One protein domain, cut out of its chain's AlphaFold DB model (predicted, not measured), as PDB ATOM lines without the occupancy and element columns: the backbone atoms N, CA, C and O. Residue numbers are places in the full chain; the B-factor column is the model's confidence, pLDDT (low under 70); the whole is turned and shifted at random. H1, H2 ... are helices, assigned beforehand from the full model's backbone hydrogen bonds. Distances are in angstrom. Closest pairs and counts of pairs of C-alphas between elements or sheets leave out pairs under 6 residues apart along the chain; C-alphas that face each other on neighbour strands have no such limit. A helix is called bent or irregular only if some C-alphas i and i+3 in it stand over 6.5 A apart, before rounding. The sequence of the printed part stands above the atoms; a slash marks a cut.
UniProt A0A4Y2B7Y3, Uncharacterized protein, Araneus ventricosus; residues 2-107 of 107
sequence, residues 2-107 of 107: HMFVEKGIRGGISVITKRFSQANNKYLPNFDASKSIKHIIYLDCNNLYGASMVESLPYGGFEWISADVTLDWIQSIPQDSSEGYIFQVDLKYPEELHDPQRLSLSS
ATOM      1  N   HIS A   2      29.409 -13.185  48.385       88.19
ATOM      2  CA  HIS A   2      28.697 -11.891  48.403       88.19
ATOM      3  C   HIS A   2      28.009 -11.529  47.065       88.19
ATOM      4  O   HIS A   2      26.791 -11.417  47.022       88.19
ATOM      5  N   MET A   3      28.757 -11.520  45.953       93.38
ATOM      6  CA  MET A   3      28.204 -11.277  44.607       93.38
ATOM      7  C   MET A   3      27.096 -12.259  44.187       93.38
ATOM      8  O   MET A   3      26.257 -11.921  43.359       93.38
ATOM      9  N   PHE A   4      27.120 -13.495  44.691       92.12
ATOM     10  CA  PHE A   4      26.091 -14.494  44.397       92.12
ATOM     11  C   PHE A   4      24.787 -14.150  45.124       92.12
ATOM     12  O   PHE A   4      23.733 -14.114  44.497       92.12
ATOM     13  N   VAL A   5      24.883 -13.802  46.411       91.88
ATOM     14  CA  VAL A   5      23.737 -13.369  47.220       91.88
ATOM     15  C   VAL A   5      23.147 -12.073  46.668       91.88
ATOM     16  O   VAL A   5      21.948 -12.019  46.420       91.88
ATOM     17  N   GLU A   6      23.973 -11.062  46.378       93.88
ATOM     18  CA  GLU A   6      23.501  -9.783  45.828       93.88
ATOM     19  C   GLU A   6      22.750  -9.951  44.503       93.88
ATOM     20  O   GLU A   6      21.682  -9.373  44.312       93.88
ATOM     21  N   LYS A   7      23.253 -10.807  43.603       94.75
ATOM     22  CA  LYS A   7      22.567 -11.133  42.342       94.75
ATOM     23  C   LYS A   7      21.217 -11.822  42.549       94.75
ATOM     24  O   LYS A   7      20.386 -11.778  41.638       94.75
ATOM     25  N   GLY A   8      20.996 -12.460  43.697       91.81
ATOM     26  CA  GLY A   8      19.743 -13.112  44.073       91.81
ATOM     27  C   GLY A   8      18.704 -12.175  44.693       91.81
ATOM     28  O   GLY A   8      17.525 -12.517  44.701       91.81
ATOM     29  N   ILE A   9      19.094 -10.983  45.159       93.19
ATOM     30  CA  ILE A   9      18.173 -10.050  45.824       93.19
ATOM     31  C   ILE A   9      17.119  -9.549  44.829       93.19
ATOM     32  O   ILE A   9      17.427  -9.085  43.728       93.19
ATOM     33  N   ARG A  10      15.846  -9.645  45.218       94.12
ATOM     34  CA  ARG A  10      14.687  -9.132  44.475       94.12
ATOM     35  C   ARG A  10      13.821  -8.292  45.408       94.12
ATOM     36  O   ARG A  10      13.852  -8.474  46.620       94.12
ATOM     37  N   GLY A  11      13.075  -7.357  44.826       94.25
ATOM     38  CA  GLY A  11      12.083  -6.566  45.553       94.25
ATOM     39  C   GLY A  11      10.766  -7.320  45.751       94.25
ATOM     40  O   GLY A  11      10.683  -8.532  45.553       94.25
ATOM     41  N   GLY A  12       9.716  -6.576  46.101       93.44
ATOM     42  CA  GLY A  12       8.373  -7.129  46.256       93.44
ATOM     43  C   GLY A  12       7.825  -7.752  44.967       93.44
ATOM     44  O   GLY A  12       8.099  -7.289  43.858       93.44
ATOM     45  N   ILE A  13       7.019  -8.800  45.126       93.50
ATOM     46  CA  ILE A  13       6.335  -9.470  44.018       93.50
ATOM     47  C   ILE A  13       5.157  -8.601  43.563       93.50
ATOM     48  O   ILE A  13       4.278  -8.275  44.356       93.50
ATOM     49  N   SER A  14       5.117  -8.262  42.273       93.38
ATOM     50  CA  SER A  14       3.986  -7.582  41.633       93.38
ATOM     51  C   SER A  14       3.572  -8.365  40.392       93.38
ATOM     52  O   SER A  14       4.303  -8.412  39.403       93.38
ATOM     53  N   VAL A  15       2.428  -9.051  40.472       91.44
ATOM     54  CA  VAL A  15       1.957  -9.982  39.438       91.44
ATOM     55  C   VAL A  15       0.456  -9.820  39.230       91.44
ATOM     56  O   VAL A  15      -0.313  -9.738  40.184       91.44
ATOM     57  N   ILE A  16       0.034  -9.840  37.963       88.88
ATOM     58  CA  ILE A  16      -1.373  -9.911  37.560       88.88
ATOM     59  C   ILE A  16      -1.586 -11.246  36.844       88.88
ATOM     60  O   ILE A  16      -1.181 -11.409  35.696       88.88
ATOM     61  N   THR A  17      -2.238 -12.197  37.512       85.25
ATOM     62  CA  THR A  17      -2.543 -13.523  36.937       85.25
ATOM     63  C   THR A  17      -3.825 -13.525  36.103       85.25
ATOM     64  O   THR A  17      -3.967 -14.322  35.180       85.25
ATOM     65  N   LYS A  18      -4.761 -12.612  36.392       84.44
ATOM     66  CA  LYS A  18      -6.023 -12.440  35.663       84.44
ATOM     67  C   LYS A  18      -6.242 -10.968  35.340       84.44
ATOM     68  O   LYS A  18      -6.391 -10.155  36.244       84.44
ATOM     69  N   ARG A  19      -6.299 -10.636  34.047       86.25
ATOM     70  CA  ARG A  19      -6.403  -9.243  33.568       86.25
ATOM     71  C   ARG A  19      -7.710  -8.557  33.963       86.25
ATOM     72  O   ARG A  19      -7.713  -7.357  34.203       86.25
ATOM     73  N   PHE A  20      -8.809  -9.310  34.024       89.38
ATOM     74  CA  PHE A  20     -10.121  -8.766  34.357       89.38
ATOM     75  C   PHE A  20     -10.966  -9.759  35.151       89.38
ATOM     76  O   PHE A  20     -11.077 -10.936  34.809       89.38
ATOM     77  N   SER A  21     -11.608  -9.276  36.211       89.94
ATOM     78  CA  SER A  21     -12.654  -9.997  36.926       89.94
ATOM     79  C   SER A  21     -13.641  -8.995  37.507       89.94
ATOM     80  O   SER A  21     -13.240  -8.043  38.165       89.94
ATOM     81  N   GLN A  22     -14.931  -9.231  37.296       92.69
ATOM     82  CA  GLN A  22     -16.007  -8.395  37.830       92.69
ATOM     83  C   GLN A  22     -16.864  -9.189  38.807       92.69
ATOM     84  O   GLN A  22     -17.398 -10.221  38.414       92.69
ATOM     85  N   ALA A  23     -17.010  -8.740  40.051       95.50
ATOM     86  CA  ALA A  23     -17.860  -9.403  41.037       95.50
ATOM     87  C   ALA A  23     -19.329  -9.505  40.564       95.50
ATOM     88  O   ALA A  23     -19.824  -8.631  39.859       95.50
ATOM     89  N   ASN A  24     -20.020 -10.570  40.972       97.31
ATOM     90  CA  ASN A  24     -21.456 -10.759  40.766       97.31
ATOM     91  C   ASN A  24     -22.064 -11.273  42.071       97.31
ATOM     92  O   ASN A  24     -22.093 -12.472  42.314       97.31
ATOM     93  N   ASN A  25     -22.490 -10.385  42.958       95.69
ATOM     94  CA  ASN A  25     -23.108 -10.789  44.217       95.69
ATOM     95  C   ASN A  25     -24.269  -9.860  44.565       95.69
ATOM     96  O   ASN A  25     -24.316  -8.722  44.103       95.69
ATOM     97  N   LYS A  26     -25.186 -10.359  45.400       95.38
ATOM     98  CA  LYS A  26     -26.469  -9.723  45.742       95.38
ATOM     99  C   LYS A  26     -26.373  -8.336  46.390       95.38
ATOM    100  O   LYS A  26     -27.393  -7.683  46.560       95.38
ATOM    101  N   TYR A  27     -25.177  -7.914  46.793       94.56
ATOM    102  CA  TYR A  27     -24.945  -6.615  47.419       94.56
ATOM    103  C   TYR A  27     -24.624  -5.515  46.395       94.56
ATOM    104  O   TYR A  27     -24.501  -4.354  46.775       94.56
ATOM    105  N   LEU A  28     -24.474  -5.861  45.111       94.94
ATOM    106  CA  LEU A  28     -24.148  -4.919  44.041       94.94
ATOM    107  C   LEU A  28     -25.400  -4.485  43.260       94.94
ATOM    108  O   LEU A  28     -26.274  -5.315  43.006       94.94
ATOM    109  N   PRO A  29     -25.475  -3.218  42.805       95.19
ATOM    110  CA  PRO A  29     -26.632  -2.702  42.065       95.19
ATOM    111  C   PRO A  29     -26.819  -3.356  40.687       95.19
ATOM    112  O   PRO A  29     -27.918  -3.355  40.148       95.19
ATOM    113  N   ASN A  30     -25.757  -3.927  40.118       94.62
ATOM    114  CA  ASN A  30     -25.754  -4.616  38.827       94.62
ATOM    115  C   ASN A  30     -25.763  -6.151  38.971       94.62
ATOM    116  O   ASN A  30     -25.266  -6.847  38.083       94.62
ATOM    117  N   PHE A  31     -26.252  -6.675  40.098       96.81
ATOM    118  CA  PHE A  31     -26.355  -8.114  40.321       96.81
ATOM    119  C   PHE A  31     -27.246  -8.782  39.267       96.81
ATOM    120  O   PHE A  31     -28.357  -8.334  38.993       96.81
ATOM    121  N   ASP A  32     -26.755  -9.889  38.720       96.44
ATOM    122  CA  ASP A  32     -27.443 -10.685  37.713       96.44
ATOM    123  C   ASP A  32     -27.658 -12.105  38.249       96.44
ATOM    124  O   ASP A  32     -26.710 -12.891  38.376       96.44
ATOM    125  N   ALA A  33     -28.916 -12.430  38.565       95.19
ATOM    126  CA  ALA A  33     -29.310 -13.725  39.121       95.19
ATOM    127  C   ALA A  33     -29.145 -14.892  38.130       95.19
ATOM    128  O   ALA A  33     -29.146 -16.046  38.554       95.19
ATOM    129  N   SER A  34     -28.985 -14.612  36.829       96.31
ATOM    130  CA  SER A  34     -28.710 -15.641  35.817       96.31
ATOM    131  C   SER A  34     -27.250 -16.109  35.817       96.31
ATOM    132  O   SER A  34     -26.932 -17.156  35.253       96.31
ATOM    133  N   LYS A  35     -26.350 -15.352  36.457       95.00
ATOM    134  CA  LYS A  35     -24.913 -15.639  36.519       95.00
ATOM    135  C   LYS A  35     -24.520 -16.221  37.872       95.00
ATOM    136  O   LYS A  35     -25.135 -15.950  38.901       95.00
ATOM    137  N   SER A  36     -23.417 -16.969  37.889       95.12
ATOM    138  CA  SER A  36     -22.835 -17.505  39.125       95.12
ATOM    139  C   SER A  36     -22.494 -16.390  40.118       95.12
ATOM    140  O   SER A  36     -21.941 -15.356  39.721       95.12
ATOM    141  N   ILE A  37     -22.741 -16.625  41.408       95.88
ATOM    142  CA  ILE A  37     -22.322 -15.707  42.469       95.88
ATOM    143  C   ILE A  37     -20.789 -15.672  42.533       95.88
ATOM    144  O   ILE A  37     -20.134 -16.711  42.582       95.88
ATOM    145  N   LYS A  38     -20.206 -14.471  42.531       95.25
ATOM    146  CA  LYS A  38     -18.762 -14.235  42.556       95.25
ATOM    147  C   LYS A  38     -18.413 -13.037  43.431       95.25
ATOM    148  O   LYS A  38     -18.927 -11.932  43.234       95.25
ATOM    149  N   HIS A  39     -17.478 -13.247  44.349       95.12
ATOM    150  CA  HIS A  39     -16.908 -12.215  45.208       95.12
ATOM    151  C   HIS A  39     -15.465 -11.915  44.790       95.12
ATOM    152  O   HIS A  39     -14.791 -12.765  44.210       95.12
ATOM    153  N   ILE A  40     -15.008 -10.694  45.063       94.25
ATOM    154  CA  ILE A  40     -13.604 -10.294  44.945       94.25
ATOM    155  C   ILE A  40     -13.183  -9.835  46.335       94.25
ATOM    156  O   ILE A  40     -13.902  -9.057  46.960       94.25
ATOM    157  N   ILE A  41     -12.057 -10.352  46.814       94.38
ATOM    158  CA  ILE A  41     -11.497 -10.020  48.120       94.38
ATOM    159  C   ILE A  41     -10.218  -9.210  47.931       94.38
ATOM    160  O   ILE A  41      -9.446  -9.473  47.010       94.38
ATOM    161  N   TYR A  42     -10.015  -8.226  48.803       93.12
ATOM    162  CA  TYR A  42      -8.765  -7.491  48.922       93.12
ATOM    163  C   TYR A  42      -8.142  -7.847  50.270       93.12
ATOM    164  O   TYR A  42      -8.776  -7.653  51.307       93.12
ATOM    165  N   LEU A  43      -6.941  -8.418  50.238       95.75
ATOM    166  CA  LEU A  43      -6.185  -8.818  51.418       95.75
ATOM    167  C   LEU A  43      -4.874  -8.041  51.433       95.75
ATOM    168  O   LEU A  43      -4.208  -7.954  50.405       95.75
ATOM    169  N   ASP A  44      -4.520  -7.516  52.600       95.75
ATOM    170  CA  ASP A  44      -3.273  -6.797  52.827       95.75
ATOM    171  C   ASP A  44      -2.635  -7.278  54.132       95.75
ATOM    172  O   ASP A  44      -3.332  -7.570  55.109       95.75
ATOM    173  N   CYS A  45      -1.311  -7.422  54.126       94.94
ATOM    174  CA  CYS A  45      -0.557  -7.858  55.291       94.94
ATOM    175  C   CYS A  45       0.021  -6.640  56.014       94.94
ATOM    176  O   CYS A  45       0.933  -5.976  55.513       94.94
ATOM    177  N   ASN A  46      -0.460  -6.393  57.233       95.81
ATOM    178  CA  ASN A  46       0.083  -5.351  58.095       95.81
ATOM    179  C   ASN A  46       1.546  -5.665  58.440       95.81
ATOM    180  O   ASN A  46       1.820  -6.643  59.131       95.81
ATOM    181  N   ASN A  47       2.473  -4.803  58.012       95.62
ATOM    182  CA  ASN A  47       3.910  -4.937  58.272       95.62
ATOM    183  C   ASN A  47       4.525  -6.254  57.750       95.62
ATOM    184  O   ASN A  47       5.200  -6.971  58.488       95.62
ATOM    185  N   LEU A  48       4.324  -6.550  56.459       95.25
ATOM    186  CA  LEU A  48       4.832  -7.762  55.805       95.25
ATOM    187  C   LEU A  48       6.324  -8.034  56.077       95.25
ATOM    188  O   LEU A  48       6.672  -9.126  56.513       95.25
ATOM    189  N   TYR A  49       7.204  -7.046  55.864       93.94
ATOM    190  CA  TYR A  49       8.640  -7.243  56.094       93.94
ATOM    191  C   TYR A  49       8.965  -7.486  57.567       93.94
ATOM    192  O   TYR A  49       9.788  -8.344  57.866       93.94
ATOM    193  N   GLY A  50       8.307  -6.781  58.489       96.38
ATOM    194  CA  GLY A  50       8.510  -7.008  59.916       96.38
ATOM    195  C   GLY A  50       8.063  -8.400  60.357       96.38
ATOM    196  O   GLY A  50       8.746  -9.008  61.171       96.38
ATOM    197  N   ALA A  51       6.982  -8.933  59.778       94.00
ATOM    198  CA  ALA A  51       6.580 -10.319  60.001       94.00
ATOM    199  C   ALA A  51       7.671 -11.295  59.531       94.00
ATOM    200  O   ALA A  51       8.071 -12.172  60.289       94.00
ATOM    201  N   SER A  52       8.233 -11.090  58.334       92.62
ATOM    202  CA  SER A  52       9.343 -11.915  57.831       92.62
ATOM    203  C   SER A  52      10.633 -11.782  58.647       92.62
ATOM    204  O   SER A  52      11.426 -12.713  58.674       92.62
ATOM    205  N   MET A  53      10.863 -10.649  59.315       94.62
ATOM    206  CA  MET A  53      12.052 -10.430  60.149       94.62
ATOM    207  C   MET A  53      12.010 -11.154  61.503       94.62
ATOM    208  O   MET A  53      13.029 -11.183  62.190       94.62
ATOM    209  N   VAL A  54      10.859 -11.701  61.906       92.94
ATOM    210  CA  VAL A  54      10.730 -12.536  63.116       92.94
ATOM    211  C   VAL A  54      11.121 -13.993  62.839       92.94
ATOM    212  O   VAL A  54      11.441 -14.729  63.770       92.94
ATOM    213  N   GLU A  55      11.132 -14.399  61.570       89.62
ATOM    214  CA  GLU A  55      11.568 -15.730  61.147       89.62
ATOM    215  C   GLU A  55      13.096 -15.886  61.235       89.62
ATOM    216  O   GLU A  55      13.844 -14.913  61.361       89.62
ATOM    217  N   SER A  56      13.583 -17.126  61.147       90.12
ATOM    218  CA  SER A  56      15.022 -17.408  61.119       90.12
ATOM    219  C   SER A  56      15.676 -16.800  59.871       90.12
ATOM    220  O   SER A  56      15.302 -17.123  58.741       90.12
ATOM    221  N   LEU A  57      16.662 -15.918  60.069       91.19
ATOM    222  CA  LEU A  57      17.393 -15.245  58.994       91.19
ATOM    223  C   LEU A  57      18.862 -15.691  58.955       91.19
ATOM    224  O   LEU A  57      19.509 -15.782  60.003       91.19
ATOM    225  N   PRO A  58      19.437 -15.903  57.757       90.94
ATOM    226  CA  PRO A  58      20.847 -16.235  57.633       90.94
ATOM    227  C   PRO A  58      21.707 -15.029  58.033       90.94
ATOM    228  O   PRO A  58      21.570 -13.943  57.468       90.94
ATOM    229  N   TYR A  59      22.614 -15.220  58.992       91.25
ATOM    230  CA  TYR A  59      23.431 -14.136  59.552       91.25
ATOM    231  C   TYR A  59      24.947 -14.319  59.358       91.25
ATOM    232  O   TYR A  59      25.706 -13.373  59.564       91.25
ATOM    233  N   GLY A  60      25.419 -15.505  58.962       92.44
ATOM    234  CA  GLY A  60      26.848 -15.780  58.808       92.44
ATOM    235  C   GLY A  60      27.156 -17.248  58.516       92.44
ATOM    236  O   GLY A  60      26.247 -18.035  58.283       92.44
ATOM    237  N   GLY A  61      28.449 -17.597  58.520       93.38
ATOM    238  CA  GLY A  61      28.906 -18.987  58.355       93.38
ATOM    239  C   GLY A  61      28.703 -19.556  56.952       93.38
ATOM    240  O   GLY A  61      28.577 -20.760  56.780       93.38
ATOM    241  N   PHE A  62      28.614 -18.693  55.944       92.69
ATOM    242  CA  PHE A  62      28.289 -19.166  54.617       92.69
ATOM    243  C   PHE A  62      29.490 -19.776  53.888       92.69
ATOM    244  O   PHE A  62      30.533 -19.131  53.727       92.69
ATOM    245  N   GLU A  63      29.288 -20.969  53.340       92.94
ATOM    246  CA  GLU A  63      30.320 -21.740  52.656       92.94
ATOM    247  C   GLU A  63      29.780 -22.354  51.362       92.94
ATOM    248  O   GLU A  63      28.585 -22.617  51.216       92.94
ATOM    249  N   TRP A  64      30.670 -22.566  50.392       91.81
ATOM    250  CA  TRP A  64      30.332 -23.318  49.188       91.81
ATOM    251  C   TRP A  64      30.504 -24.805  49.464       91.81
ATOM    252  O   TRP A  64      31.609 -25.250  49.770       91.81
ATOM    253  N   ILE A  65      29.432 -25.572  49.296       88.25
ATOM    254  CA  ILE A  65      29.466 -27.027  49.423       88.25
ATOM    255  C   ILE A  65      29.622 -27.671  48.043       88.25
ATOM    256  O   ILE A  65      28.933 -27.307  47.091       88.25
ATOM    257  N   SER A  66      30.532 -28.638  47.934       80.88
ATOM    258  CA  SER A  66      30.602 -29.540  46.783       80.88
ATOM    259  C   SER A  66      29.865 -30.818  47.159       80.88
ATOM    260  O   SER A  66      30.432 -31.677  47.827       80.88
ATOM    261  N   ALA A  67      28.595 -30.918  46.775       76.25
ATOM    262  CA  ALA A  67      27.751 -32.069  47.070       76.25
ATOM    263  C   ALA A  67      26.966 -32.492  45.826       76.25
ATOM    264  O   ALA A  67      26.534 -31.644  45.042       76.25
ATOM    265  N   ASP A  68      26.739 -33.798  45.687       80.81
ATOM    266  CA  ASP A  68      25.774 -34.336  44.731       80.81
ATOM    267  C   ASP A  68      24.362 -34.069  45.265       80.81
ATOM    268  O   ASP A  68      23.786 -34.847  46.027       80.81
ATOM    269  N   VAL A  69      23.819 -32.904  44.914       86.19
ATOM    270  CA  VAL A  69      22.493 -32.465  45.351       86.19
ATOM    271  C   VAL A  69      21.422 -33.147  44.497       86.19
ATOM    272  O   VAL A  69      21.328 -32.913  43.293       86.19
ATOM    273  N   THR A  70      20.581 -33.967  45.128       90.12
ATOM    274  CA  THR A  70      19.404 -34.589  44.500       90.12
ATOM    275  C   THR A  70      18.114 -33.917  44.968       90.12
ATOM    276  O   THR A  70      18.072 -33.314  46.041       90.12
ATOM    277  N   LEU A  71      17.038 -34.025  44.179       89.12
ATOM    278  CA  LEU A  71      15.730 -33.475  44.560       89.12
ATOM    279  C   LEU A  71      15.189 -34.103  45.852       89.12
ATOM    280  O   LEU A  71      14.674 -33.374  46.695       89.12
ATOM    281  N   ASP A  72      15.351 -35.417  46.025       92.50
ATOM    282  CA  ASP A  72      14.904 -36.132  47.226       92.50
ATOM    283  C   ASP A  72      15.632 -35.630  48.475       92.50
ATOM    284  O   ASP A  72      15.015 -35.416  49.520       92.50
ATOM    285  N   TRP A  73      16.937 -35.369  48.357       90.88
ATOM    286  CA  TRP A  73      17.703 -34.781  49.448       90.88
ATOM    287  C   TRP A  73      17.218 -33.365  49.778       90.88
ATOM    288  O   TRP A  73      16.956 -33.094  50.947       90.88
ATOM    289  N   ILE A  74      17.003 -32.496  48.778       91.06
ATOM    290  CA  ILE A  74      16.464 -31.137  49.004       91.06
ATOM    291  C   ILE A  74      15.123 -31.204  49.748       91.06
ATOM    292  O   ILE A  74      14.907 -30.458  50.699       91.06
ATOM    293  N   GLN A  75      14.230 -32.105  49.334       91.88
ATOM    294  CA  GLN A  75      12.908 -32.269  49.950       91.88
ATOM    295  C   GLN A  75      12.966 -32.846  51.370       91.88
ATOM    296  O   GLN A  75      12.013 -32.681  52.128       91.88
ATOM    297  N   SER A  76      14.065 -33.507  51.740       92.25
ATOM    298  CA  SER A  76      14.271 -34.047  53.087       92.25
ATOM    299  C   SER A  76      14.763 -33.014  54.111       92.25
ATOM    300  O   SER A  76      14.776 -33.315  55.305       92.25
ATOM    301  N   ILE A  77      15.164 -31.811  53.676       91.38
ATOM    302  CA  ILE A  77      15.692 -30.762  54.561       91.38
ATOM    303  C   ILE A  77      14.559 -30.214  55.452       91.38
ATOM    304  O   ILE A  77      13.553 -29.733  54.923       91.38
ATOM    305  N   PRO A  78      14.706 -30.231  56.792       92.12
ATOM    306  CA  PRO A  78      13.725 -29.637  57.697       92.12
ATOM    307  C   PRO A  78      13.610 -28.122  57.508       92.12
ATOM    308  O   PRO A  78      14.615 -27.428  57.343       92.12
ATOM    309  N   GLN A  79      12.388 -27.594  57.588       87.12
ATOM    310  CA  GLN A  79      12.132 -26.157  57.437       87.12
ATOM    311  C   GLN A  79      12.718 -25.322  58.591       87.12
ATOM    312  O   GLN A  79      13.069 -24.162  58.395       87.12
ATOM    313  N   ASP A  80      12.835 -25.912  59.779       88.31
ATOM    314  CA  ASP A  80      13.336 -25.315  61.021       88.31
ATOM    315  C   ASP A  80      14.793 -25.702  61.334       88.31
ATOM    316  O   ASP A  80      15.253 -25.583  62.470       88.31
ATOM    317  N   SER A  81      15.535 -26.157  60.319       90.06
ATOM    318  CA  SER A  81      16.964 -26.452  60.433       90.06
ATOM    319  C   SER A  81      17.766 -25.218  60.867       90.06
ATOM    320  O   SER A  81      17.512 -24.093  60.432       90.06
ATOM    321  N   SER A  82      18.798 -25.436  61.687       90.69
ATOM    322  CA  SER A  82      19.772 -24.398  62.049       90.69
ATOM    323  C   SER A  82      20.667 -23.982  60.879       90.69
ATOM    324  O   SER A  82      21.250 -22.901  60.902       90.69
ATOM    325  N   GLU A  83      20.791 -24.843  59.868       90.94
ATOM    326  CA  GLU A  83      21.560 -24.605  58.649       90.94
ATOM    327  C   GLU A  83      20.620 -24.451  57.451       90.94
ATOM    328  O   GLU A  83      19.719 -25.270  57.245       90.94
ATOM    329  N   GLY A  84      20.849 -23.406  56.651       91.50
ATOM    330  CA  GLY A  84      20.096 -23.115  55.433       91.50
ATOM    331  C   GLY A  84      20.937 -23.302  54.172       91.50
ATOM    332  O   GLY A  84      22.160 -23.187  54.200       91.50
ATOM    333  N   TYR A  85      20.266 -23.535  53.044       91.75
ATOM    334  CA  TYR A  85      20.903 -23.800  51.754       91.75
ATOM    335  C   TYR A  85      20.378 -22.837  50.686       91.75
ATOM    336  O   TYR A  85      19.180 -22.561  50.619       91.75
ATOM    337  N   ILE A  86      21.269 -22.337  49.826       91.62
ATOM    338  CA  ILE A  86      20.907 -21.526  48.657       91.62
ATOM    339  C   ILE A  86      21.298 -22.304  47.406       91.62
ATOM    340  O   ILE A  86      22.470 -22.617  47.205       91.62
ATOM    341  N   PHE A  87      20.319 -22.584  46.548       90.69
ATOM    342  CA  PHE A  87      20.519 -23.366  45.333       90.69
ATOM    343  C   PHE A  87      20.529 -22.472  44.095       90.69
ATOM    344  O   PHE A  87      19.640 -21.643  43.902       90.69
ATOM    345  N   GLN A  88      21.516 -22.677  43.226       88.88
ATOM    346  CA  GLN A  88      21.497 -22.160  41.862       88.88
ATOM    347  C   GLN A  88      21.066 -23.290  40.933       88.88
ATOM    348  O   GLN A  88      21.793 -24.267  40.781       88.88
ATOM    349  N   VAL A  89      19.879 -23.169  40.343       88.12
ATOM    350  CA  VAL A  89      19.275 -24.223  39.520       88.12
ATOM    351  C   VAL A  89      18.698 -23.650  38.236       88.12
ATOM    352  O   VAL A  89      18.244 -22.505  38.206       88.12
ATOM    353  N   ASP A  90      18.663 -24.481  37.200       90.19
ATOM    354  CA  ASP A  90      17.873 -24.230  36.003       90.19
ATOM    355  C   ASP A  90      16.495 -24.871  36.171       90.19
ATOM    356  O   ASP A  90      16.373 -26.064  36.458       90.19
ATOM    357  N   LEU A  91      15.441 -24.080  35.982       88.81
ATOM    358  CA  LEU A  91      14.059 -24.544  36.080       88.81
ATOM    359  C   LEU A  91      13.431 -24.593  34.690       88.81
ATOM    360  O   LEU A  91      13.524 -23.640  33.918       88.81
ATOM    361  N   LYS A  92      12.745 -25.698  34.392       89.44
ATOM    362  CA  LYS A  92      11.879 -25.826  33.219       89.44
ATOM    363  C   LYS A  92      10.437 -25.868  33.693       89.44
ATOM    364  O   LYS A  92      10.081 -26.727  34.496       89.44
ATOM    365  N   TYR A  93       9.628 -24.932  33.213       84.12
ATOM    366  CA  TYR A  93       8.193 -24.946  33.462       84.12
ATOM    367  C   TYR A  93       7.509 -25.752  32.342       84.12
ATOM    368  O   TYR A  93       7.824 -25.500  31.177       84.12
ATOM    369  N   PRO A  94       6.664 -26.755  32.658       88.69
ATOM    370  CA  PRO A  94       6.025 -27.586  31.638       88.69
ATOM    371  C   PRO A  94       5.086 -26.774  30.738       88.69
ATOM    372  O   PRO A  94       4.234 -26.033  31.236       88.69
ATOM    373  N   GLU A  95       5.225 -26.927  29.419       85.50
ATOM    374  CA  GLU A  95       4.478 -26.134  28.431       85.50
ATOM    375  C   GLU A  95       2.966 -26.359  28.520       85.50
ATOM    376  O   GLU A  95       2.185 -25.428  28.327       85.50
ATOM    377  N   GLU A  96       2.531 -27.561  28.893       84.50
ATOM    378  CA  GLU A  96       1.122 -27.907  29.072       84.50
ATOM    379  C   GLU A  96       0.412 -27.048  30.135       84.50
ATOM    380  O   GLU A  96      -0.810 -26.899  30.102       84.50
ATOM    381  N   LEU A  97       1.164 -26.432  31.056       79.94
ATOM    382  CA  LEU A  97       0.637 -25.537  32.089       79.94
ATOM    383  C   LEU A  97       0.591 -24.063  31.652       79.94
ATOM    384  O   LEU A  97       0.100 -23.220  32.405       79.94
ATOM    385  N   HIS A  98       1.079 -23.725  30.454       74.94
ATOM    386  CA  HIS A  98       1.132 -22.343  29.963       74.94
ATOM    387  C   HIS A  98      -0.233 -21.847  29.443       74.94
ATOM    388  O   HIS A  98      -0.590 -20.680  29.622       74.94
ATOM    389  N   ASP A  99      -1.022 -22.722  28.817       64.31
ATOM    390  CA  ASP A  99      -2.259 -22.352  28.112       64.31
ATOM    391  C   ASP A  99      -3.486 -21.980  28.970       64.31
ATOM    392  O   ASP A  99      -4.259 -21.117  28.526       64.31
ATOM    393  N   PRO A 100      -3.694 -22.494  30.204       58.62
ATOM    394  CA  PRO A 100      -4.840 -22.107  31.034       58.62
ATOM    395  C   PRO A 100      -4.953 -20.593  31.279       58.62
ATOM    396  O   PRO A 100      -6.040 -20.076  31.536       58.62
ATOM    397  N   GLN A 101      -3.840 -19.858  31.185       54.19
ATOM    398  CA  GLN A 101      -3.773 -18.416  31.443       54.19
ATOM    399  C   GLN A 101      -4.068 -17.569  30.190       54.19
ATOM    400  O   GLN A 101      -4.456 -16.401  30.302       54.19
ATOM    401  N   ARG A 102      -3.941 -18.146  28.986       48.50
ATOM    402  CA  ARG A 102      -4.082 -17.440  27.699       48.50
ATOM    403  C   ARG A 102      -5.536 -17.335  27.220       48.50
ATOM    404  O   ARG A 102      -5.877 -16.391  26.513       48.50
ATOM    405  N   LEU A 103      -6.415 -18.237  27.663       42.06
ATOM    406  CA  LEU A 103      -7.821 -18.327  27.231       42.06
ATOM    407  C   LEU A 103      -8.762 -17.243  27.800       42.06
ATOM    408  O   LEU A 103      -9.941 -17.227  27.469       42.06
ATOM    409  N   SER A 104      -8.267 -16.294  28.601       44.91
ATOM    410  CA  SER A 104      -9.056 -15.112  29.010       44.91
ATOM    411  C   SER A 104      -8.992 -13.940  28.016       44.91
ATOM    412  O   SER A 104      -9.521 -12.868  28.299       44.91
ATOM    413  N   LEU A 105      -8.338 -14.124  26.862       45.06
ATOM    414  CA  LEU A 105      -8.140 -13.093  25.835       45.06
ATOM    415  C   LEU A 105      -9.243 -13.038  24.764       45.06
ATOM    416  O   LEU A 105      -9.152 -12.216  23.856       45.06
ATOM    417  N   SER A 106     -10.278 -13.875  24.859       36.78
ATOM    418  CA  SER A 106     -11.438 -13.852  23.959       36.78
ATOM    419  C   SER A 106     -12.739 -13.690  24.748       36.78
ATOM    420  O   SER A 106     -13.487 -14.648  24.942       36.78
ATOM    421  N   SER A 107     -12.994 -12.482  25.241       36.16
ATOM    422  CA  SER A 107     -14.324 -12.050  25.684       36.16
ATOM    423  C   SER A 107     -14.433 -10.541  25.602       36.16
ATOM    424  O   SER A 107     -13.563  -9.895  26.232       36.16
TER     425      SER A 107
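What this domain is: This is residues 2 to 107 of the 107 residues of an uncharacterized protein of Araneus ventricosus (UniProt A0A4Y2B7Y3). This model has little regular structure: a thin, elongated, open loop of chain with four short helices strung far apart along it. From H1 at one end, residues 9 to 26 run to the far end, residues 27 to 34 turn there, and the chain returns through H2 and H3, before residues 89 to 100 stick out toward H4. The printed part has 106 residues, with helices H1, H2, H3, H4 in that order and no named strand; the class is all helix, with 25 residues in named elements. It is extended, with a radius of gyration of the C-alphas of 21.7 A and spans of 61 by 37 by 27 A.

How they stand to each other: H1, residues 2 to 8, H2, residues 48 to 52, H3, residues 71 to 76, and H4, residues 99 to 105, are apart from one another. In H1, H2 and H3 every O i to N i+4 pair is within hydrogen-bond range; in H4 0 of 3 are, against 2 of 4 O i to N i+3 pairs. H4 is only just irregular: C-alphas 101 and 104 are 6.7 A apart.

Where its parts are: H1 is 10.0 A long from C-alpha 2 at (28.697, -11.891, 48.403), H2 6.5 A, H3 8.7 A, and H4 11.2 A, ending at C-alpha 105 at (-8.140, -13.093, 25.835).

The domain as a whole: The C-alphas of Pro 29 and Ser 66, the two farthest apart, are 63.4 A apart. The printed part has no cut, and its three links are long. Residues 99 to 107 have pLDDT under 70.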